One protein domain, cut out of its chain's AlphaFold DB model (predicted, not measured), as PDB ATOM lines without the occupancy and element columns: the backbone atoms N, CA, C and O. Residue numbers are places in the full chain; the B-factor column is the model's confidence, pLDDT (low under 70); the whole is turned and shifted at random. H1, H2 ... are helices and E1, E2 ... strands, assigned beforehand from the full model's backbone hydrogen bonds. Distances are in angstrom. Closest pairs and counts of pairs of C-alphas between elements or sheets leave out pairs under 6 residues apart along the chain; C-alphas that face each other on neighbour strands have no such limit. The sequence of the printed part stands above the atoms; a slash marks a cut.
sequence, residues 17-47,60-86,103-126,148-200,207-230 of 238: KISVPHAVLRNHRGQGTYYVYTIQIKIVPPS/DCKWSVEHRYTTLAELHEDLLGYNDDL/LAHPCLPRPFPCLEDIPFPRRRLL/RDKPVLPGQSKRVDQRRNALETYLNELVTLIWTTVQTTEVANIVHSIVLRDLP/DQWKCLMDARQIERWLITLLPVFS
ATOM      1  N   LYS A  17     338.271 313.079 325.839       91.00
ATOM      2  CA  LYS A  17     339.141 312.903 327.004       91.00
ATOM      3  C   LYS A  17     340.581 313.191 326.620       91.00
ATOM      4  O   LYS A  17     341.086 312.643 325.638       91.00
ATOM      5  N   ILE A  18     341.249 314.016 327.416       92.25
ATOM      6  CA  ILE A  18     342.661 314.348 327.245       92.25
ATOM      7  C   ILE A  18     343.462 313.742 328.395       92.25
ATOM      8  O   ILE A  18     343.085 313.867 329.556       92.25
ATOM      9  N   SER A  19     344.587 313.109 328.084       92.88
ATOM     10  CA  SER A  19     345.582 312.696 329.073       92.88
ATOM     11  C   SER A  19     346.959 313.217 328.687       92.88
ATOM     12  O   SER A  19     347.276 313.362 327.508       92.88
ATOM     13  N   VAL A  20     347.805 313.519 329.669       91.88
ATOM     14  CA  VAL A  20     349.169 314.010 329.422       91.88
ATOM     15  C   VAL A  20     350.146 313.002 330.018       91.88
ATOM     16  O   VAL A  20     350.716 313.263 331.070       91.88
ATOM     17  N   PRO A  21     350.319 311.801 329.435       85.00
ATOM     18  CA  PRO A  21     350.958 310.665 330.109       85.00
ATOM     19  C   PRO A  21     352.406 310.908 330.543       85.00
ATOM     20  O   PRO A  21     352.829 310.383 331.569       85.00
ATOM     21  N   HIS A  22     353.182 311.678 329.781       81.12
ATOM     22  CA  HIS A  22     354.586 311.927 330.092       81.12
ATOM     23  C   HIS A  22     355.079 313.257 329.518       81.12
ATOM     24  O   HIS A  22     354.450 313.869 328.652       81.12
ATOM     25  N   ALA A  23     356.233 313.692 330.021       85.00
ATOM     26  CA  ALA A  23     356.991 314.810 329.483       85.00
ATOM     27  C   ALA A  23     358.381 314.333 329.047       85.00
ATOM     28  O   ALA A  23     358.976 313.449 329.662       85.00
ATOM     29  N   VAL A  24     358.916 314.941 327.998       82.75
ATOM     30  CA  VAL A  24     360.234 314.649 327.437       82.75
ATOM     31  C   VAL A  24     361.109 315.883 327.588       82.75
ATOM     32  O   VAL A  24     360.691 317.001 327.288       82.75
ATOM     33  N   LEU A  25     362.338 315.694 328.062       81.75
ATOM     34  CA  LEU A  25     363.355 316.735 328.042       81.75
ATOM     35  C   LEU A  25     364.061 316.690 326.684       81.75
ATOM     36  O   LEU A  25     364.786 315.736 326.387       81.75
ATOM     37  N   ARG A  26     363.850 317.725 325.872       77.50
ATOM     38  CA  ARG A  26     364.494 317.902 324.568       77.50
ATOM     39  C   ARG A  26     365.628 318.908 324.663       77.50
ATOM     40  O   ARG A  26     365.542 319.888 325.402       77.50
ATOM     41  N   ASN A  27     366.685 318.666 323.896       72.88
ATOM     42  CA  ASN A  27     367.799 319.594 323.738       72.88
ATOM     43  C   ASN A  27     367.896 319.995 322.264       72.88
ATOM     44  O   ASN A  27     367.973 319.119 321.404       72.88
ATOM     45  N   HIS A  28     367.864 321.295 321.978       65.94
ATOM     46  CA  HIS A  28     367.916 321.826 320.617       65.94
ATOM     47  C   HIS A  28     369.077 322.804 320.466       65.94
ATOM     48  O   HIS A  28     369.238 323.722 321.279       65.94
ATOM     49  N   ARG A  29     369.846 322.671 319.377       56.28
ATOM     50  CA  ARG A  29     370.912 323.625 319.030       56.28
ATOM     51  C   ARG A  29     370.325 325.030 318.890       56.28
ATOM     52  O   ARG A  29     369.466 325.265 318.051       56.28
ATOM     53  N   GLY A  30     370.735 325.954 319.754       62.81
ATOM     54  CA  GLY A  30     370.304 327.359 319.720       62.81
ATOM     55  C   GLY A  30     369.074 327.724 320.563       62.81
ATOM     56  O   GLY A  30     368.915 328.897 320.869       62.81
ATOM     57  N   GLN A  31     368.245 326.766 321.002       62.12
ATOM     58  CA  GLN A  31     367.106 327.042 321.908       62.12
ATOM     59  C   GLN A  31     367.313 326.490 323.328       62.12
ATOM     60  O   GLN A  31     366.526 326.773 324.231       62.12
ATOM     61  N   GLY A  32     368.382 325.716 323.536       70.44
ATOM     62  CA  GLY A  32     368.707 325.112 324.822       70.44
ATOM     63  C   GLY A  32     367.812 323.924 325.162       70.44
ATOM     64  O   GLY A  32     367.183 323.306 324.297       70.44
ATOM     65  N   THR A  33     367.787 323.582 326.446       75.81
ATOM     66  CA  THR A  33     367.040 322.436 326.967       75.81
ATOM     67  C   THR A  33     365.630 322.859 327.375       75.81
ATOM     68  O   THR A  33     365.471 323.803 328.146       75.81
ATOM     69  N   TYR A  34     364.600 322.147 326.921       78.88
ATOM     70  CA  TYR A  34     363.202 322.442 327.251       78.88
ATOM     71  C   TYR A  34     362.367 321.175 327.439       78.88
ATOM     72  O   TYR A  34     362.676 320.109 326.910       78.88
ATOM     73  N   TYR A  35     361.283 321.300 328.206       83.56
ATOM     74  CA  TYR A  35     360.307 320.228 328.391       83.56
ATOM     75  C   TYR A  35     359.225 320.287 327.310       83.56
ATOM     76  O   TYR A  35     358.672 321.354 327.034       83.56
ATOM     77  N   VAL A  36     358.901 319.125 326.757       86.00
ATOM     78  CA  VAL A  36     357.783 318.889 325.841       86.00
ATOM     79  C   VAL A  36     356.808 317.935 326.518       86.00
ATOM     80  O   VAL A  36     357.231 316.968 327.141       86.00
ATOM     81  N   TYR A  37     355.517 318.224 326.435       89.94
ATOM     82  CA  TYR A  37     354.451 317.426 327.025       89.94
ATOM     83  C   TYR A  37     353.745 316.649 325.922       89.94
ATOM     84  O   TYR A  37     353.262 317.250 324.961       89.94
ATOM     85  N   THR A  38     353.681 315.330 326.075       90.81
ATOM     86  CA  THR A  38     352.921 314.462 325.177       90.81
ATOM     87  C   THR A  38     351.470 314.488 325.621       90.81
ATOM     88  O   THR A  38     351.162 314.075 326.736       90.81
ATOM     89  N   ILE A  39     350.587 314.976 324.762       92.44
ATOM     90  CA  ILE A  39     349.149 315.091 324.993       92.44
ATOM     91  C   ILE A  39     348.476 314.011 324.157       92.44
ATOM     92  O   ILE A  39     348.640 313.982 322.942       92.44
ATOM     93  N   GLN A  40     347.735 313.114 324.795       92.81
ATOM     94  CA  GLN A  40     346.905 312.110 324.145       92.81
ATOM     95  C   GLN A  40     345.448 312.551 324.193       92.81
ATOM     96  O   GLN A  40     344.938 312.912 325.250       92.81
ATOM     97  N   ILE A  41     344.776 312.489 323.053       92.62
ATOM     98  CA  ILE A  41     343.362 312.801 322.901       92.62
ATOM     99  C   ILE A  41     342.650 311.505 322.529       92.62
ATOM    100  O   ILE A  41     343.097 310.805 321.623       92.62
ATOM    101  N   LYS A  42     341.572 311.169 323.242       90.94
ATOM    102  CA  LYS A  42     340.689 310.034 322.956       90.94
ATOM    103  C   LYS A  42     339.251 310.528 322.858       90.94
ATOM    104  O   LYS A  42     338.777 311.222 323.755       90.94
ATOM    105  N   ILE A  43     338.555 310.126 321.802       86.75
ATOM    106  CA  ILE A  43     337.119 310.369 321.650       86.75
ATOM    107  C   ILE A  43     336.371 309.133 322.149       86.75
ATOM    108  O   ILE A  43     336.566 308.032 321.643       86.75
ATOM    109  N   VAL A  44     335.551 309.322 323.178       79.50
ATOM    110  CA  VAL A  44     334.688 308.313 323.788       79.50
ATOM    111  C   VAL A  44     333.288 308.460 323.187       79.50
ATOM    112  O   VAL A  44     332.656 309.501 323.382       79.50
ATOM    113  N   PRO A  45     332.789 307.456 322.447       61.91
ATOM    114  CA  PRO A  45     331.460 307.523 321.866       61.91
ATOM    115  C   PRO A  45     330.376 307.555 322.955       61.91
ATOM    116  O   PRO A  45     330.514 306.887 323.984       61.91
ATOM    117  N   PRO A  46     329.257 308.263 322.721       54.69
ATOM    118  CA  PRO A  46     328.199 308.399 323.715       54.69
ATOM    119  C   PRO A  46     327.522 307.078 324.115       54.69
ATOM    120  O   PRO A  46     327.021 306.956 325.229       54.69
ATOM    121  N   SER A  47     327.577 306.050 323.263       50.94
ATOM    122  CA  SER A  47     327.083 304.700 323.575       50.94
ATOM    123  C   SER A  47     327.879 303.969 324.668       50.94
ATOM    124  O   SER A  47     327.419 302.942 325.156       50.94
ATOM    125  N   ASP A  60     339.243 303.270 318.012       59.22
ATOM    126  CA  ASP A  60     339.511 304.395 318.904       59.22
ATOM    127  C   ASP A  60     340.072 305.570 318.084       59.22
ATOM    128  O   ASP A  60     341.219 305.531 317.630       59.22
ATOM    129  N   CYS A  61     339.281 306.634 317.889       74.38
ATOM    130  CA  CYS A  61     339.801 307.926 317.429       74.38
ATOM    131  C   CYS A  61     340.649 308.505 318.560       74.38
ATOM    132  O   CYS A  61     340.194 309.287 319.400       74.38
ATOM    133  N   LYS A  62     341.885 308.011 318.607       87.56
ATOM    134  CA  LYS A  62     342.912 308.352 319.569       87.56
ATOM    135  C   LYS A  62     344.141 308.835 318.821       87.56
ATOM    136  O   LYS A  62     344.645 308.163 317.921       87.56
ATOM    137  N   TRP A  63     344.664 309.980 319.228       90.31
ATOM    138  CA  TRP A  63     345.922 310.489 318.705       90.31
ATOM    139  C   TRP A  63     346.722 311.210 319.775       90.31
ATOM    140  O   TRP A  63     346.239 311.462 320.876       90.31
ATOM    141  N   SER A  64     347.977 311.504 319.456       90.31
ATOM    142  CA  SER A  64     348.863 312.255 320.328       90.31
ATOM    143  C   SER A  64     349.495 313.424 319.597       90.31
ATOM    144  O   SER A  64     349.790 313.334 318.406       90.31
ATOM    145  N   VAL A  65     349.724 314.498 320.341       90.19
ATOM    146  CA  VAL A  65     350.476 315.678 319.920       90.19
ATOM    147  C   VAL A  65     351.478 316.050 321.001       90.19
ATOM    148  O   VAL A  65     351.340 315.661 322.161       90.19
ATOM    149  N   GLU A  66     352.495 316.806 320.629       88.38
ATOM    150  CA  GLU A  66     353.576 317.179 321.528       88.38
ATOM    151  C   GLU A  66     353.729 318.690 321.560       88.38
ATOM    152  O   GLU A  66     354.025 319.308 320.538       88.38
ATOM    153  N   HIS A  67     353.571 319.282 322.744       87.62
ATOM    154  CA  HIS A  67     353.618 320.735 322.896       87.62
ATOM    155  C   HIS A  67     354.499 321.183 324.040       87.62
ATOM    156  O   HIS A  67     354.632 320.526 325.075       87.62
ATOM    157  N   ARG A  68     355.096 322.362 323.870       86.75
ATOM    158  CA  ARG A  68     355.740 323.061 324.978       86.75
ATOM    159  C   ARG A  68     354.670 323.692 325.852       86.75
ATOM    160  O   ARG A  68     353.621 324.121 325.384       86.75
ATOM    161  N   TYR A  69     355.003 323.854 327.127       87.38
ATOM    162  CA  TYR A  69     354.172 324.631 328.044       87.38
ATOM    163  C   TYR A  69     353.925 326.064 327.531       87.38
ATOM    164  O   TYR A  69     352.837 326.595 327.711       87.38
ATOM    165  N   THR A  70     354.916 326.681 326.878       85.12
ATOM    166  CA  THR A  70     354.791 328.038 326.324       85.12
ATOM    167  C   THR A  70     353.743 328.116 325.222       85.12
ATOM    168  O   THR A  70     352.949 329.042 325.250       85.12
ATOM    169  N   THR A  71     353.670 327.120 324.336       87.06
ATOM    170  CA  THR A  71     352.664 327.046 323.265       87.06
ATOM    171  C   THR A  71     351.246 326.980 323.834       87.06
ATOM    172  O   THR A  71     350.358 327.700 323.396       87.06
ATOM    173  N   LEU A  72     351.033 326.169 324.878       90.38
ATOM    174  CA  LEU A  72     349.731 326.088 325.554       90.38
ATOM    175  C   LEU A  72     349.392 327.375 326.323       90.38
ATOM    176  O   LEU A  72     348.224 327.732 326.432       90.38
ATOM    177  N   ALA A  73     350.406 328.068 326.849       88.50
ATOM    178  CA  ALA A  73     350.226 329.361 327.504       88.50
ATOM    179  C   ALA A  73     349.823 330.448 326.501       88.50
ATOM    180  O   ALA A  73     348.952 331.248 326.808       88.50
ATOM    181  N   GLU A  74     350.427 330.455 325.310       86.81
ATOM    182  CA  GLU A  74     350.063 331.380 324.233       86.81
ATOM    183  C   GLU A  74     348.625 331.150 323.761       86.81
ATOM    184  O   GLU A  74     347.898 332.120 323.576       86.81
ATOM    185  N   LEU A  75     348.181 329.892 323.651       89.62
ATOM    186  CA  LEU A  75     346.778 329.569 323.371       89.62
ATOM    187  C   LEU A  75     345.830 330.109 324.454       89.62
ATOM    188  O   LEU A  75     344.771 330.640 324.139       89.62
ATOM    189  N   HIS A  76     346.194 329.967 325.730       90.06
ATOM    190  CA  HIS A  76     345.391 330.491 326.835       90.06
ATOM    191  C   HIS A  76     345.314 332.028 326.811       90.06
ATOM    192  O   HIS A  76     344.229 332.590 326.928       90.06
ATOM    193  N   GLU A  77     346.449 332.703 326.608       88.00
ATOM    194  CA  GLU A  77     346.520 334.166 326.470       88.00
ATOM    195  C   GLU A  77     345.726 334.663 325.251       88.00
ATOM    196  O   GLU A  77     345.037 335.678 325.341       88.00
ATOM    197  N   ASP A  78     345.790 333.931 324.135       87.38
ATOM    198  CA  ASP A  78     344.996 334.193 322.938       87.38
ATOM    199  C   ASP A  78     343.506 334.110 323.246       87.38
ATOM    200  O   ASP A  78     342.807 335.081 322.995       87.38
ATOM    201  N   LEU A  79     343.024 333.020 323.851       86.62
ATOM    202  CA  LEU A  79     341.609 332.848 324.196       86.62
ATOM    203  C   LEU A  79     341.092 333.896 325.197       86.62
ATOM    204  O   LEU A  79     339.927 334.274 325.115       86.62
ATOM    205  N   LEU A  80     341.931 334.400 326.107       87.88
ATOM    206  CA  LEU A  80     341.582 335.513 327.005       87.88
ATOM    207  C   LEU A  80     341.569 336.884 326.308       87.88
ATOM    208  O   LEU A  80     341.216 337.880 326.930       87.88
ATOM    209  N   GLY A  81     341.947 336.968 325.031       80.38
ATOM    210  CA  GLY A  81     341.970 338.228 324.288       80.38
ATOM    211  C   GLY A  81     343.114 339.165 324.693       80.38
ATOM    212  O   GLY A  81     343.154 340.309 324.252       80.38
ATOM    213  N   TYR A  82     344.095 338.699 325.476       75.56
ATOM    214  CA  TYR A  82     345.246 339.519 325.890       75.56
ATOM    215  C   TYR A  82     346.200 339.875 324.737       75.56
ATOM    216  O   TYR A  82     347.116 340.678 324.916       75.56
ATOM    217  N   ASN A  83     345.998 339.280 323.560       64.62
ATOM    218  CA  ASN A  83     346.801 339.508 322.363       64.62
ATOM    219  C   ASN A  83     346.169 340.481 321.351       64.62
ATOM    220  O   ASN A  83     346.779 340.713 320.300       64.62
ATOM    221  N   ASP A  84     344.996 341.054 321.639       55.66
ATOM    222  CA  ASP A  84     344.387 342.035 320.743       55.66
ATOM    223  C   ASP A  84     344.989 343.443 320.950       55.66
ATOM    224  O   ASP A  84     345.065 343.991 322.048       55.66
ATOM    225  N   ASP A  85     345.487 343.976 319.830       49.78
ATOM    226  CA  ASP A  85     345.761 345.382 319.490       49.78
ATOM    227  C   ASP A  85     347.178 345.983 319.564       49.78
ATOM    228  O   ASP A  85     347.472 346.848 318.738       49.78
ATOM    229  N   LEU A  86     348.133 345.525 320.388       45.09
ATOM    230  CA  LEU A  86     349.483 346.159 320.409       45.09
ATOM    231  C   LEU A  86     350.679 345.218 320.192       45.09
ATOM    232  O   LEU A  86     351.759 345.664 319.796       45.09
ATOM    233  N   LEU A 103     347.314 328.844 317.377       82.19
ATOM    234  CA  LEU A 103     346.300 329.708 317.993       82.19
ATOM    235  C   LEU A 103     344.890 329.155 317.779       82.19
ATOM    236  O   LEU A 103     344.651 328.387 316.847       82.19
ATOM    237  N   ALA A 104     343.952 329.547 318.642       83.50
ATOM    238  CA  ALA A 104     342.565 329.122 318.523       83.50
ATOM    239  C   ALA A 104     341.900 329.766 317.298       83.50
ATOM    240  O   ALA A 104     342.210 330.896 316.920       83.50
ATOM    241  N   HIS A 105     340.947 329.059 316.691       81.44
ATOM    242  CA  HIS A 105     340.269 329.540 315.493       81.44
ATOM    243  C   HIS A 105     339.567 330.890 315.751       81.44
ATOM    244  O   HIS A 105     338.935 331.047 316.803       81.44
ATOM    245  N   PRO A 106     339.589 331.842 314.794       75.88
ATOM    246  CA  PRO A 106     338.966 333.164 314.949       75.88
ATOM    247  C   PRO A 106     337.451 333.159 315.199       75.88
ATOM    248  O   PRO A 106     336.888 334.186 315.551       75.88
ATOM    249  N   CYS A 107     336.776 332.026 314.987       73.56
ATOM    250  CA  CYS A 107     335.341 331.902 315.261       73.56
ATOM    251  C   CYS A 107     335.022 331.740 316.753       73.56
ATOM    252  O   CYS A 107     333.862 331.854 317.139       73.56
ATOM    253  N   LEU A 108     336.027 331.441 317.581       78.38
ATOM    254  CA  LEU A 108     335.859 331.390 319.024       78.38
ATOM    255  C   LEU A 108     335.903 332.822 319.582       78.38
ATOM    256  O   LEU A 108     336.809 333.571 319.210       78.38
ATOM    257  N   PRO A 109     334.984 333.207 320.485       78.44
ATOM    258  CA  PRO A 109     334.959 334.542 321.079       78.44
ATOM    259  C   PRO A 109     336.258 334.887 321.823       78.44
ATOM    260  O   PRO A 109     336.992 334.002 322.279       78.44
ATOM    261  N   ARG A 110     336.530 336.192 321.925       83.69
ATOM    262  CA  ARG A 110     337.646 336.795 322.665       83.69
ATOM    263  C   ARG A 110     337.116 337.963 323.510       83.69
ATOM    264  O   ARG A 110     336.533 338.875 322.925       83.69
ATOM    265  N   PRO A 111     337.298 337.960 324.844       84.94
ATOM    266  CA  PRO A 111     337.712 336.824 325.671       84.94
ATOM    267  C   PRO A 111     336.723 335.651 325.567       84.94
ATOM    268  O   PRO A 111     335.535 335.835 325.299       84.94
ATOM    269  N   PHE A 112     337.214 334.431 325.772       85.06
ATOM    270  CA  PHE A 112     336.368 333.248 325.778       85.06
ATOM    271  C   PHE A 112     335.525 333.200 327.069       85.06
ATOM    272  O   PHE A 112     336.104 333.258 328.160       85.06
ATOM    273  N   PRO A 113     334.184 333.087 326.988       83.00
ATOM    274  CA  PRO A 113     333.314 333.114 328.161       83.00
ATOM    275  C   PRO A 113     333.697 332.060 329.201       83.00
ATOM    276  O   PRO A 113     333.921 330.902 328.852       83.00
ATOM    277  N   CYS A 114     333.743 332.465 330.472       85.00
ATOM    278  CA  CYS A 114     334.061 331.613 331.626       85.00
ATOM    279  C   CYS A 114     335.468 330.980 331.614       85.00
ATOM    280  O   CYS A 114     335.757 330.108 332.430       85.00
ATOM    281  N   LEU A 115     336.370 331.402 330.718       87.38
ATOM    282  CA  LEU A 115     337.748 330.902 330.713       87.38
ATOM    283  C   LEU A 115     338.570 331.423 331.903       87.38
ATOM    284  O   LEU A 115     339.504 330.752 332.330       87.38
ATOM    285  N   GLU A 116     338.224 332.592 332.448       86.50
ATOM    286  CA  GLU A 116     338.892 333.190 333.616       86.50
ATOM    287  C   GLU A 116     338.785 332.316 334.876       86.50
ATOM    288  O   GLU A 116     339.685 332.330 335.719       86.50
ATOM    289  N   ASP A 117     337.722 331.511 334.968       86.62
ATOM    290  CA  ASP A 117     337.484 330.583 336.075       86.62
ATOM    291  C   ASP A 117     338.345 329.312 335.977       86.62
ATOM    292  O   ASP A 117     338.507 328.595 336.967       86.62
ATOM    293  N   ILE A 118     338.922 329.030 334.801       86.44
ATOM    294  CA  ILE A 118     339.776 327.864 334.558       86.44
ATOM    295  C   ILE A 118     341.239 328.245 334.844       86.44
ATOM    296  O   ILE A 118     341.867 328.977 334.067       86.44
ATOM    297  N   PRO A 119     341.858 327.723 335.919       85.31
ATOM    298  CA  PRO A 119     343.207 328.117 336.295       85.31
ATOM    299  C   PRO A 119     344.253 327.541 335.332       85.31
ATOM    300  O   PRO A 119     344.544 326.342 335.337       85.31
ATOM    301  N   PHE A 120     344.923 328.403 334.562       87.06
ATOM    302  CA  PHE A 120     346.090 327.974 333.793       87.06
ATOM    303  C   PHE A 120     347.312 327.757 334.709       87.06
ATOM    304  O   PHE A 120     347.593 328.584 335.590       87.06
ATOM    305  N   PRO A 121     348.105 326.681 334.523       84.12
ATOM    306  CA  PRO A 121     349.263 326.427 335.375       84.12
ATOM    307  C   PRO A 121     350.255 327.591 335.303       84.12
ATOM    308  O   PRO A 121     350.706 327.951 334.219       84.12
ATOM    309  N   ARG A 122     350.638 328.173 336.446       77.50
ATOM    310  CA  ARG A 122     351.435 329.416 336.491       77.50
ATOM    311  C   ARG A 122     352.797 329.310 335.781       77.50
ATOM    312  O   ARG A 122     353.521 328.304 335.895       77.50
ATOM    313  N   ARG A 123     353.181 330.402 335.098       67.75
ATOM    314  CA  ARG A 123     354.540 330.607 334.567       67.75
ATOM    315  C   ARG A 123     355.525 330.636 335.741       67.75
ATOM    316  O   ARG A 123     355.230 331.151 336.816       67.75
ATOM    317  N   ARG A 124     356.699 330.030 335.557       64.50
ATOM    318  CA  ARG A 124     357.765 330.055 336.575       64.50
ATOM    319  C   ARG A 124     358.510 331.383 336.454       64.50
ATOM    320  O   ARG A 124     358.921 331.722 335.353       64.50
ATOM    321  N   LEU A 125     358.735 332.063 337.575       56.44
ATOM    322  CA  LEU A 125     359.589 333.259 337.651       56.44
ATOM    323  C   LEU A 125     361.060 332.928 337.970       56.44
ATOM    324  O   LEU A 125     361.904 333.814 337.940       56.44
ATOM    325  N   LEU A 126     361.387 331.661 338.258       43.25
ATOM    326  CA  LEU A 126     362.749 331.231 338.588       43.25
ATOM    327  C   LEU A 126     363.311 330.291 337.509       43.25
ATOM    328  O   LEU A 126     362.650 329.298 337.170       43.25
ATOM    329  N   ARG A 148     369.137 313.096 321.720       55.78
ATOM    330  CA  ARG A 148     368.506 312.098 322.602       55.78
ATOM    331  C   ARG A 148     367.416 312.780 323.404       55.78
ATOM    332  O   ARG A 148     367.707 313.422 324.411       55.78
ATOM    333  N   ASP A 149     366.186 312.635 322.928       58.38
ATOM    334  CA  ASP A 149     364.990 312.836 323.734       58.38
ATOM    335  C   ASP A 149     365.141 311.992 325.003       58.38
ATOM    336  O   ASP A 149     365.289 310.770 324.941       58.38
ATOM    337  N   LYS A 150     365.208 312.652 326.163       66.06
ATOM    338  CA  LYS A 150     365.278 311.961 327.451       66.06
ATOM    339  C   LYS A 150     363.876 311.971 328.048       66.06
ATOM    340  O   LYS A 150     363.428 313.048 328.459       66.06
ATOM    341  N   PRO A 151     363.165 310.829 328.086       66.12
ATOM    342  CA  PRO A 151     361.877 310.783 328.759       66.12
ATOM    343  C   PRO A 151     362.084 311.146 330.230       66.12
ATOM    344  O   PRO A 151     363.013 310.656 330.874       66.12
ATOM    345  N   VAL A 152     361.240 312.033 330.752       67.81
ATOM    346  CA  VAL A 152     361.194 312.326 332.183       67.81
ATOM    347  C   VAL A 152     360.285 311.271 332.793       67.81
ATOM    348  O   VAL A 152     359.075 311.294 332.567       67.81
ATOM    349  N   LEU A 153     360.869 310.314 333.513       68.06
ATOM    350  CA  LEU A 153     360.073 309.283 334.172       68.06
ATOM    351  C   LEU A 153     359.234 309.920 335.295       68.06
ATOM    352  O   LEU A 153     359.730 310.835 335.968       68.06
ATOM    353  N   PRO A 154     358.003 309.433 335.538       61.19
ATOM    354  CA  PRO A 154     357.199 309.869 336.675       61.19
ATOM    355  C   PRO A 154     358.004 309.799 337.978       61.19
ATOM    356  O   PRO A 154     358.702 308.818 338.236       61.19
ATOM    357  N   GLY A 155     357.951 310.854 338.790       60.53
ATOM    358  CA  GLY A 155     358.684 310.950 340.053       60.53
ATOM    359  C   GLY A 155     360.117 311.482 339.940       60.53
ATOM    360  O   GLY A 155     360.671 311.908 340.952       60.53
ATOM    361  N   GLN A 156     360.715 311.567 338.741       66.94
ATOM    362  CA  GLN A 156     362.047 312.183 338.572       66.94
ATOM    363  C   GLN A 156     362.037 313.689 338.831       66.94
ATOM    364  O   GLN A 156     363.046 314.276 339.221       66.94
ATOM    365  N   SER A 157     360.897 314.341 338.607       75.88
ATOM    366  CA  SER A 157     360.720 315.741 338.952       75.88
ATOM    367  C   SER A 157     359.289 315.994 339.383       75.88
ATOM    368  O   SER A 157     358.414 316.237 338.553       75.88
ATOM    369  N   LYS A 158     359.084 316.083 340.704       80.00
ATOM    370  CA  LYS A 158     357.805 316.479 341.318       80.00
ATOM    371  C   LYS A 158     357.191 317.714 340.647       80.00
ATOM    372  O   LYS A 158     355.979 317.822 340.517       80.00
ATOM    373  N   ARG A 159     358.030 318.646 340.184       79.56
ATOM    374  CA  ARG A 159     357.610 319.887 339.514       79.56
ATOM    375  C   ARG A 159     357.106 319.670 338.088       79.56
ATOM    376  O   ARG A 159     356.253 320.426 337.627       79.56
ATOM    377  N   VAL A 160     357.701 318.730 337.355       82.50
ATOM    378  CA  VAL A 160     357.250 318.366 336.005       82.50
ATOM    379  C   VAL A 160     355.941 317.599 336.113       82.50
ATOM    380  O   VAL A 160     355.009 317.947 335.398       82.50
ATOM    381  N   ASP A 161     355.833 316.683 337.076       82.38
ATOM    382  CA  ASP A 161     354.615 315.908 337.335       82.38
ATOM    383  C   ASP A 161     353.445 316.794 337.781       82.38
ATOM    384  O   ASP A 161     352.347 316.683 337.246       82.38
ATOM    385  N   GLN A 162     353.679 317.749 338.690       86.50
ATOM    386  CA  GLN A 162     352.663 318.733 339.085       86.50
ATOM    387  C   GLN A 162     352.145 319.535 337.889       86.50
ATOM    388  O   GLN A 162     350.941 319.713 337.734       86.50
ATOM    389  N   ARG A 163     353.052 320.012 337.028       88.50
ATOM    390  CA  ARG A 163     352.662 320.762 335.831       88.50
ATOM    391  C   ARG A 163     351.945 319.874 334.817       88.50
ATOM    392  O   ARG A 163     350.993 320.342 334.213       88.50
ATOM    393  N   ARG A 164     352.389 318.629 334.638       89.81
ATOM    394  CA  ARG A 164     351.747 317.629 333.776       89.81
ATOM    395  C   ARG A 164     350.294 317.413 334.205       89.81
ATOM    396  O   ARG A 164     349.407 317.577 333.381       89.81
ATOM    397  N   ASN A 165     350.067 317.152 335.494       90.12
ATOM    398  CA  ASN A 165     348.726 316.975 336.056       90.12
ATOM    399  C   ASN A 165     347.868 318.230 335.862       90.12
ATOM    400  O   ASN A 165     346.735 318.135 335.416       90.12
ATOM    401  N   ALA A 166     348.421 319.413 336.148       90.69
ATOM    402  CA  ALA A 166     347.683 320.663 336.006       90.69
ATOM    403  C   ALA A 166     347.335 320.985 334.539       90.69
ATOM    404  O   ALA A 166     346.255 321.494 334.267       90.69
ATOM    405  N   LEU A 167     348.227 320.670 333.589       93.69
ATOM    406  CA  LEU A 167     347.940 320.787 332.157       93.69
ATOM    407  C   LEU A 167     346.858 319.798 331.716       93.69
ATOM    408  O   LEU A 167     346.004 320.161 330.921       93.69
ATOM    409  N   GLU A 168     346.877 318.571 332.233       93.81
ATOM    410  CA  GLU A 168     345.842 317.575 331.949       93.81
ATOM    411  C   GLU A 168     344.461 318.052 332.411       93.81
ATOM    412  O   GLU A 168     343.520 318.044 331.618       93.81
ATOM    413  N   THR A 169     344.346 318.540 333.650       92.94
ATOM    414  CA  THR A 169     343.103 319.127 334.174       92.94
ATOM    415  C   THR A 169     342.649 320.312 333.322       92.94
ATOM    416  O   THR A 169     341.531 320.299 332.815       92.94
ATOM    417  N   TYR A 170     343.545 321.273 333.074       94.44
ATOM    418  CA  TYR A 170     343.257 322.459 332.265       94.44
ATOM    419  C   TYR A 170     342.722 322.107 330.870       94.44
ATOM    420  O   TYR A 170     341.726 322.668 330.429       94.44
ATOM    421  N   LEU A 171     343.370 321.177 330.159       94.69
ATOM    422  CA  LEU A 171     342.975 320.831 328.792       94.69
ATOM    423  C   LEU A 171     341.612 320.131 328.743       94.69
ATOM    424  O   LEU A 171     340.837 320.389 327.822       94.69
ATOM    425  N   ASN A 172     341.299 319.276 329.723       92.38
ATOM    426  CA  ASN A 172     339.975 318.659 329.816       92.38
ATOM    427  C   ASN A 172     338.886 319.699 330.109       92.38
ATOM    428  O   ASN A 172     337.836 319.675 329.465       92.38
ATOM    429  N   GLU A 173     339.137 320.626 331.035       92.00
ATOM    430  CA  GLU A 173     338.202 321.711 331.357       92.00
ATOM    431  C   GLU A 173     337.999 322.644 330.161       92.00
ATOM    432  O   GLU A 173     336.860 322.930 329.799       92.00
ATOM    433  N   LEU A 174     339.079 323.028 329.471       92.31
ATOM    434  CA  LEU A 174     339.030 323.872 328.279       92.31
ATOM    435  C   LEU A 174     338.195 323.240 327.161       92.31
ATOM    436  O   LEU A 174     337.319 323.890 326.595       92.31
ATOM    437  N   VAL A 175     338.457 321.974 326.824       91.00
ATOM    438  CA  VAL A 175     337.713 321.296 325.754       91.00
ATOM    439  C   VAL A 175     336.260 321.079 326.150       91.00
ATOM    440  O   VAL A 175     335.380 321.223 325.305       91.00
ATOM    441  N   THR A 176     335.989 320.794 327.423       88.44
ATOM    442  CA  THR A 176     334.618 320.693 327.931       88.44
ATOM    443  C   THR A 176     333.896 322.031 327.830       88.44
ATOM    444  O   THR A 176     332.767 322.067 327.351       88.44
ATOM    445  N   LEU A 177     334.554 323.127 328.206       88.25
ATOM    446  CA  LEU A 177     334.008 324.476 328.121       88.25
ATOM    447  C   LEU A 177     333.734 324.879 326.668       88.25
ATOM    448  O   LEU A 177     332.652 325.374 326.369       88.25
ATOM    449  N   ILE A 178     334.674 324.638 325.748       86.81
ATOM    450  CA  ILE A 178     334.479 324.910 324.314       86.81
ATOM    451  C   ILE A 178     333.364 324.032 323.755       86.81
ATOM    452  O   ILE A 178     332.512 324.509 323.009       86.81
ATOM    453  N   TRP A 179     333.321 322.754 324.141       84.06
ATOM    454  CA  TRP A 179     332.227 321.875 323.766       84.06
ATOM    455  C   TRP A 179     330.898 322.477 324.221       84.06
ATOM    456  O   TRP A 179     330.036 322.688 323.380       84.06
ATOM    457  N   THR A 180     330.708 322.834 325.489       79.38
ATOM    458  CA  THR A 180     329.418 323.356 325.976       79.38
ATOM    459  C   THR A 180     329.053 324.727 325.396       79.38
ATOM    460  O   THR A 180     327.912 324.923 324.996       79.38
ATOM    461  N   THR A 181     329.994 325.657 325.241       76.62
ATOM    462  CA  THR A 181     329.715 327.014 324.711       76.62
ATOM    463  C   THR A 181     329.375 327.048 323.220       76.62
ATOM    464  O   THR A 181     328.541 327.852 322.798       76.62
ATOM    465  N   VAL A 182     329.928 326.133 322.414       67.19
ATOM    466  CA  VAL A 182     329.595 325.990 320.979       67.19
ATOM    467  C   VAL A 182     328.138 325.522 320.759       67.19
ATOM    468  O   VAL A 182     327.676 325.434 319.627       67.19
ATOM    469  N   GLN A 183     327.370 325.248 321.825       59.72
ATOM    470  CA  GLN A 183     325.916 325.014 321.753       59.72
ATOM    471  C   GLN A 183     325.104 326.288 321.478       59.72
ATOM    472  O   GLN A 183     323.933 326.195 321.125       59.72
ATOM    473  N   THR A 184     325.700 327.473 321.619       61.53
ATOM    474  CA  THR A 184     325.025 328.734 321.289       61.53
ATOM    475  C   THR A 184     324.872 328.876 319.767       61.53
ATOM    476  O   THR A 184     325.793 328.584 319.001       61.53
ATOM    477  N   THR A 185     323.681 329.280 319.314       55.09
ATOM    478  CA  THR A 185     323.231 329.233 317.904       55.09
ATOM    479  C   THR A 185     324.184 329.909 316.915       55.09
ATOM    480  O   THR A 185     324.344 329.443 315.788       55.09
ATOM    481  N   GLU A 186     324.858 330.980 317.326       58.81
ATOM    482  CA  GLU A 186     325.771 331.756 316.481       58.81
ATOM    483  C   GLU A 186     327.068 330.992 316.175       58.81
ATOM    484  O   GLU A 186     327.485 330.896 315.018       58.81
ATOM    485  N   VAL A 187     327.672 330.370 317.192       59.72
ATOM    486  CA  VAL A 187     328.909 329.594 317.037       59.72
ATOM    487  C   VAL A 187     328.617 328.248 316.368       59.72
ATOM    488  O   VAL A 187     329.390 327.806 315.515       59.72
ATOM    489  N   ALA A 188     327.469 327.633 316.676       58.91
ATOM    490  CA  ALA A 188     327.017 326.393 316.050       58.91
ATOM    491  C   ALA A 188     326.863 326.531 314.525       58.91
ATOM    492  O   ALA A 188     327.321 325.661 313.788       58.91
ATOM    493  N   ASN A 189     326.294 327.641 314.040       61.03
ATOM    494  CA  ASN A 189     326.111 327.884 312.605       61.03
ATOM    495  C   ASN A 189     327.447 328.040 311.861       61.03
ATOM    496  O   ASN A 189     327.632 327.473 310.781       61.03
ATOM    497  N   ILE A 190     328.407 328.757 312.453       61.31
ATOM    498  CA  ILE A 190     329.750 328.925 311.880       61.31
ATOM    499  C   ILE A 190     330.478 327.578 311.855       61.31
ATOM    500  O   ILE A 190     331.001 327.172 310.818       61.31
ATOM    501  N   VAL A 191     330.446 326.839 312.965       60.88
ATOM    502  CA  VAL A 191     331.028 325.496 313.061       60.88
ATOM    503  C   VAL A 191     330.398 324.542 312.047       60.88
ATOM    504  O   VAL A 191     331.125 323.815 311.370       60.88
ATOM    505  N   HIS A 192     329.076 324.576 311.879       62.31
ATOM    506  CA  HIS A 192     328.382 323.752 310.895       62.31
ATOM    507  C   HIS A 192     328.840 324.081 309.468       62.31
ATOM    508  O   HIS A 192     329.134 323.178 308.688       62.31
ATOM    509  N   SER A 193     328.976 325.369 309.138       62.38
ATOM    510  CA  SER A 193     329.407 325.815 307.807       62.38
ATOM    511  C   SER A 193     330.859 325.444 307.462       62.38
ATOM    512  O   SER A 193     331.161 325.187 306.298       62.38
ATOM    513  N   ILE A 194     331.746 325.384 308.464       63.31
ATOM    514  CA  ILE A 194     333.178 325.107 308.281       63.31
ATOM    515  C   ILE A 194     333.477 323.603 308.358       63.31
ATOM    516  O   ILE A 194     334.288 323.093 307.588       63.31
ATOM    517  N   VAL A 195     332.841 322.890 309.293       60.09
ATOM    518  CA  VAL A 195     333.213 321.515 309.668       60.09
ATOM    519  C   VAL A 195     332.196 320.477 309.185       60.09
ATOM    520  O   VAL A 195     332.578 319.351 308.872       60.09
ATOM    521  N   LEU A 196     330.912 320.836 309.109       59.41
ATOM    522  CA  LEU A 196     329.791 319.902 308.934       59.41
ATOM    523  C   LEU A 196     329.021 320.138 307.631       59.41
ATOM    524  O   LEU A 196     327.839 319.823 307.551       59.41
ATOM    525  N   ARG A 197     329.689 320.673 306.601       56.97
ATOM    526  CA  ARG A 197     329.084 321.053 305.311       56.97
ATOM    527  C   ARG A 197     328.243 319.943 304.655       56.97
ATOM    528  O   ARG A 197     327.328 320.258 303.904       56.97
ATOM    529  N   ASP A 198     328.537 318.682 304.973       53.75
ATOM    530  CA  ASP A 198     327.884 317.490 304.416       53.75
ATOM    531  C   ASP A 198     326.801 316.870 305.331       53.75
ATOM    532  O   ASP A 198     326.225 315.839 304.983       53.75
ATOM    533  N   LEU A 199     326.517 317.449 306.506       52.31
ATOM    534  CA  LEU A 199     325.425 316.996 307.376       52.31
ATOM    535  C   LEU A 199     324.102 317.666 306.957       52.31
ATOM    536  O   LEU A 199     324.071 318.883 306.755       52.31
ATOM    537  N   PRO A 200     323.003 316.900 306.808       47.81
ATOM    538  CA  PRO A 200     321.722 317.450 306.386       47.81
ATOM    539  C   PRO A 200     321.210 318.463 307.415       47.81
ATOM    540  O   PRO A 200     320.990 318.142 308.582       47.81
ATOM    541  N   ASP A 207     320.378 321.709 319.122       51.91
ATOM    542  CA  ASP A 207     320.930 320.868 320.178       51.91
ATOM    543  C   ASP A 207     321.351 319.448 319.743       51.91
ATOM    544  O   ASP A 207     322.055 318.773 320.492       51.91
ATOM    545  N   GLN A 208     320.942 318.955 318.566       55.84
ATOM    546  CA  GLN A 208     321.050 317.519 318.232       55.84
ATOM    547  C   GLN A 208     322.220 317.144 317.306       55.84
ATOM    548  O   GLN A 208     322.574 315.968 317.223       55.84
ATOM    549  N   TRP A 209     322.878 318.107 316.650       57.66
ATOM    550  CA  TRP A 209     323.934 317.806 315.667       57.66
ATOM    551  C   TRP A 209     325.138 317.101 316.300       57.66
ATOM    552  O   TRP A 209     325.728 316.210 315.698       57.66
ATOM    553  N   LYS A 210     325.457 317.426 317.557       62.44
ATOM    554  CA  LYS A 210     326.525 316.772 318.328       62.44
ATOM    555  C   LYS A 210     326.265 315.294 318.588       62.44
ATOM    556  O   LYS A 210     327.212 314.523 318.672       62.44
ATOM    557  N   CYS A 211     324.997 314.903 318.711       61.47
ATOM    558  CA  CYS A 211     324.601 313.505 318.871       61.47
ATOM    559  C   CYS A 211     324.752 312.710 317.567       61.47
ATOM    560  O   CYS A 211     324.767 311.484 317.608       61.47
ATOM    561  N   LEU A 212     324.863 313.403 316.430       62.25
ATOM    562  CA  LEU A 212     325.007 312.811 315.102       62.25
ATOM    563  C   LEU A 212     326.459 312.790 314.613       62.25
ATOM    564  O   LEU A 212     326.739 312.157 313.598       62.25
ATOM    565  N   MET A 213     327.376 313.467 315.312       72.44
ATOM    566  CA  MET A 213     328.780 313.477 314.924       72.44
ATOM    567  C   MET A 213     329.449 312.142 315.230       72.44
ATOM    568  O   MET A 213     329.460 311.677 316.371       72.44
ATOM    569  N   ASP A 214     330.090 311.570 314.217       74.81
ATOM    570  CA  ASP A 214     331.014 310.466 314.420       74.81
ATOM    571  C   ASP A 214     332.342 310.948 315.035       74.81
ATOM    572  O   ASP A 214     332.655 312.143 315.120       74.81
ATOM    573  N   ALA A 215     333.164 309.999 315.474       77.44
ATOM    574  CA  ALA A 215     334.421 310.320 316.133       77.44
ATOM    575  C   ALA A 215     335.423 311.058 315.214       77.44
ATOM    576  O   ALA A 215     336.182 311.899 315.690       77.44
ATOM    577  N   ARG A 216     335.398 310.834 313.893       79.31
ATOM    578  CA  ARG A 216     336.271 311.553 312.946       79.31
ATOM    579  C   ARG A 216     335.816 312.995 312.744       79.31
ATOM    580  O   ARG A 216     336.644 313.887 312.574       79.31
ATOM    581  N   GLN A 217     334.512 313.235 312.753       77.88
ATOM    582  CA  GLN A 217     333.929 314.569 312.705       77.88
ATOM    583  C   GLN A 217     334.263 315.340 313.984       77.88
ATOM    584  O   GLN A 217     334.632 316.509 313.894       77.88
ATOM    585  N   ILE A 218     334.224 314.690 315.155       80.31
ATOM    586  CA  ILE A 218     334.630 315.299 316.436       80.31
ATOM    587  C   ILE A 218     336.132 315.626 316.433       80.31
ATOM    588  O   ILE A 218     336.517 316.714 316.859       80.31
ATOM    589  N   GLU A 219     336.983 314.740 315.905       84.31
ATOM    590  CA  GLU A 219     338.418 315.011 315.729       84.31
ATOM    591  C   GLU A 219     338.646 316.240 314.838       84.31
ATOM    592  O   GLU A 219     339.351 317.171 315.230       84.31
ATOM    593  N   ARG A 220     338.012 316.286 313.659       81.31
ATOM    594  CA  ARG A 220     338.128 317.423 312.731       81.31
ATOM    595  C   ARG A 220     337.621 318.719 313.346       81.31
ATOM    596  O   ARG A 220     338.267 319.750 313.181       81.31
ATOM    597  N   TRP A 221     336.501 318.668 314.059       84.00
ATOM    598  CA  TRP A 221     335.951 319.800 314.798       84.00
ATOM    599  C   TRP A 221     336.960 320.344 315.807       84.00
ATOM    600  O   TRP A 221     337.288 321.530 315.773       84.00
ATOM    601  N   LEU A 222     337.513 319.460 316.640       86.44
ATOM    602  CA  LEU A 222     338.461 319.834 317.678       86.44
ATOM    603  C   LEU A 222     339.730 320.443 317.076       86.44
ATOM    604  O   LEU A 222     340.177 321.486 317.536       86.44
ATOM    605  N   ILE A 223     340.285 319.824 316.033       86.19
ATOM    606  CA  ILE A 223     341.495 320.310 315.357       86.19
ATOM    607  C   ILE A 223     341.244 321.643 314.645       86.19
ATOM    608  O   ILE A 223     342.121 322.501 314.630       86.19
ATOM    609  N   THR A 224     340.061 321.832 314.062       82.75
ATOM    610  CA  THR A 224     339.714 323.084 313.377       82.75
ATOM    611  C   THR A 224     339.622 324.234 314.369       82.75
ATOM    612  O   THR A 224     340.161 325.305 314.109       82.75
ATOM    613  N   LEU A 225     338.969 324.013 315.515       83.75
ATOM    614  CA  LEU A 225     338.814 325.030 316.555       83.75
ATOM    615  C   LEU A 225     340.100 325.273 317.343       83.75
ATOM    616  O   LEU A 225     340.409 326.412 317.693       83.75
ATOM    617  N   LEU A 226     340.850 324.207 317.608       89.00
ATOM    618  CA  LEU A 226     342.096 324.215 318.357       89.00
ATOM    619  C   LEU A 226     343.195 323.514 317.540       89.00
ATOM    620  O   LEU A 226     343.533 322.357 317.818       89.00
ATOM    621  N   PRO A 227     343.808 324.220 316.570       86.38
ATOM    622  CA  PRO A 227     344.923 323.731 315.755       86.38
ATOM    623  C   PRO A 227     346.101 323.159 316.548       86.38
ATOM    624  O   PRO A 227     346.831 322.310 316.033       86.38
ATOM    625  N   VAL A 228     346.255 323.539 317.823       88.75
ATOM    626  CA  VAL A 228     347.201 322.906 318.753       88.75
ATOM    627  C   VAL A 228     347.021 321.383 318.826       88.75
ATOM    628  O   VAL A 228     347.982 320.660 319.044       88.75
ATOM    629  N   PHE A 229     345.829 320.841 318.589       89.44
ATOM    630  CA  PHE A 229     345.610 319.394 318.579       89.44
ATOM    631  C   PHE A 229     345.858 318.733 317.221       89.44
ATOM    632  O   PHE A 229     345.718 317.515 317.107       89.44
ATOM    633  N   SER A 230     346.262 319.489 316.197       86.19
ATOM    634  CA  SER A 230     346.713 318.905 314.937       86.19
ATOM    635  C   SER A 230     348.037 318.161 315.133       86.19
ATOM    636  O   SER A 230     348.951 318.628 315.815       86.19
TER     637      SER A 230
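What this domain is: This is residues 17 to 47, 60 to 86, 103 to 126, 148 to 200 and 207 to 230 of the 238 residues of a protein of Clonorchis sinensis (UniProt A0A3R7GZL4). A strongly twisted, curled sheet of four strands makes a slab, and the long helix H2 lies slantwise over one of its faces. H5 packs on the sheet with its residues 215 to 219, H3 meets H5 at a corner with its last residue, Val 195, and the short H4 is apart from the sheet; H1 follows E3 and only grazes the sheet. The printed part has 159 residues, with five named helices and four named strands in the order E1 E2 E3 H1 E4 H2 H3 H4 H5. The sheet runs E3 E2 E1 E4, antiparallel throughout, and the class is mixed, helices and strands. The whole is compact, with a radius of gyration of the C-alphas of 17.0 A and spans of 51 by 42 by 29 A.

How they stand to each other: Begin with E1, residues 17 to 28, which bends by 58 degrees at residue 25, and E2, residues 32 to 43: they form a hairpin, with N 24 and O 36 at 2.8 A, within hydrogen-bond range. E3, residues 62 to 68, is the antiparallel neighbour of E2, with N 39 and O 65 at 2.8 A. E4, residues 150 to 152, is the antiparallel neighbour of E1, with N 25 and O 150 at 2.9 A. H1, residues 69 to 79, grazes the sheet with its residues 69 to 72. H2, residues 158 to 181, has a height over the sheet of 9.1 A, with Val 20 and Glu 168 the closest C-alphas of E1 and H2 at 5.5 A; on the local plane its line stands at 48 degrees to E1. H1 and H2 are near each other, with 7 pairs of C-alphas within 10 A. H3, residues 185 to 195, touches H5, residues 215 to 225, at C-alphas Val 195 and Trp 221, 6.1 A apart, only just about perpendicular at 72 degrees. H4, residues 209 to 212, and H5 are only just apart, at 8.5 A. In H1, H2, H3 and H5 every O i to N i+4 pair is within hydrogen-bond range; H4 is too short for such a pair.

Where its parts are: Find C-alpha 17 at (339.141, 312.903, 327.004); E1 runs 30.8 A from there, and E2 35.0 A. E3 is 20.3 A long. Find C-alpha 158 at (357.805, 316.479, 341.318), from which H2 runs 34.3 A. H5 ends at C-alpha 225, (338.814, 325.030, 316.555).

The domain as a whole: The two C-alphas farthest apart, Leu 126 and Pro 200, are 53.9 A apart. Four cuts leave gaps of 13.3 A from C-alpha 47 to 60, 16.9 A from 86 to 103, 25.6 A from 126 to 148 and 14.2 A from 200 to 207. Residues 103 to 126 hold no named element. Of the links that are printed whole, none is long. The mean pLDDT of the printed part is 77.0; 50 residues are under 70, among them 148 to 156, 182 to 200 and 207 to 212.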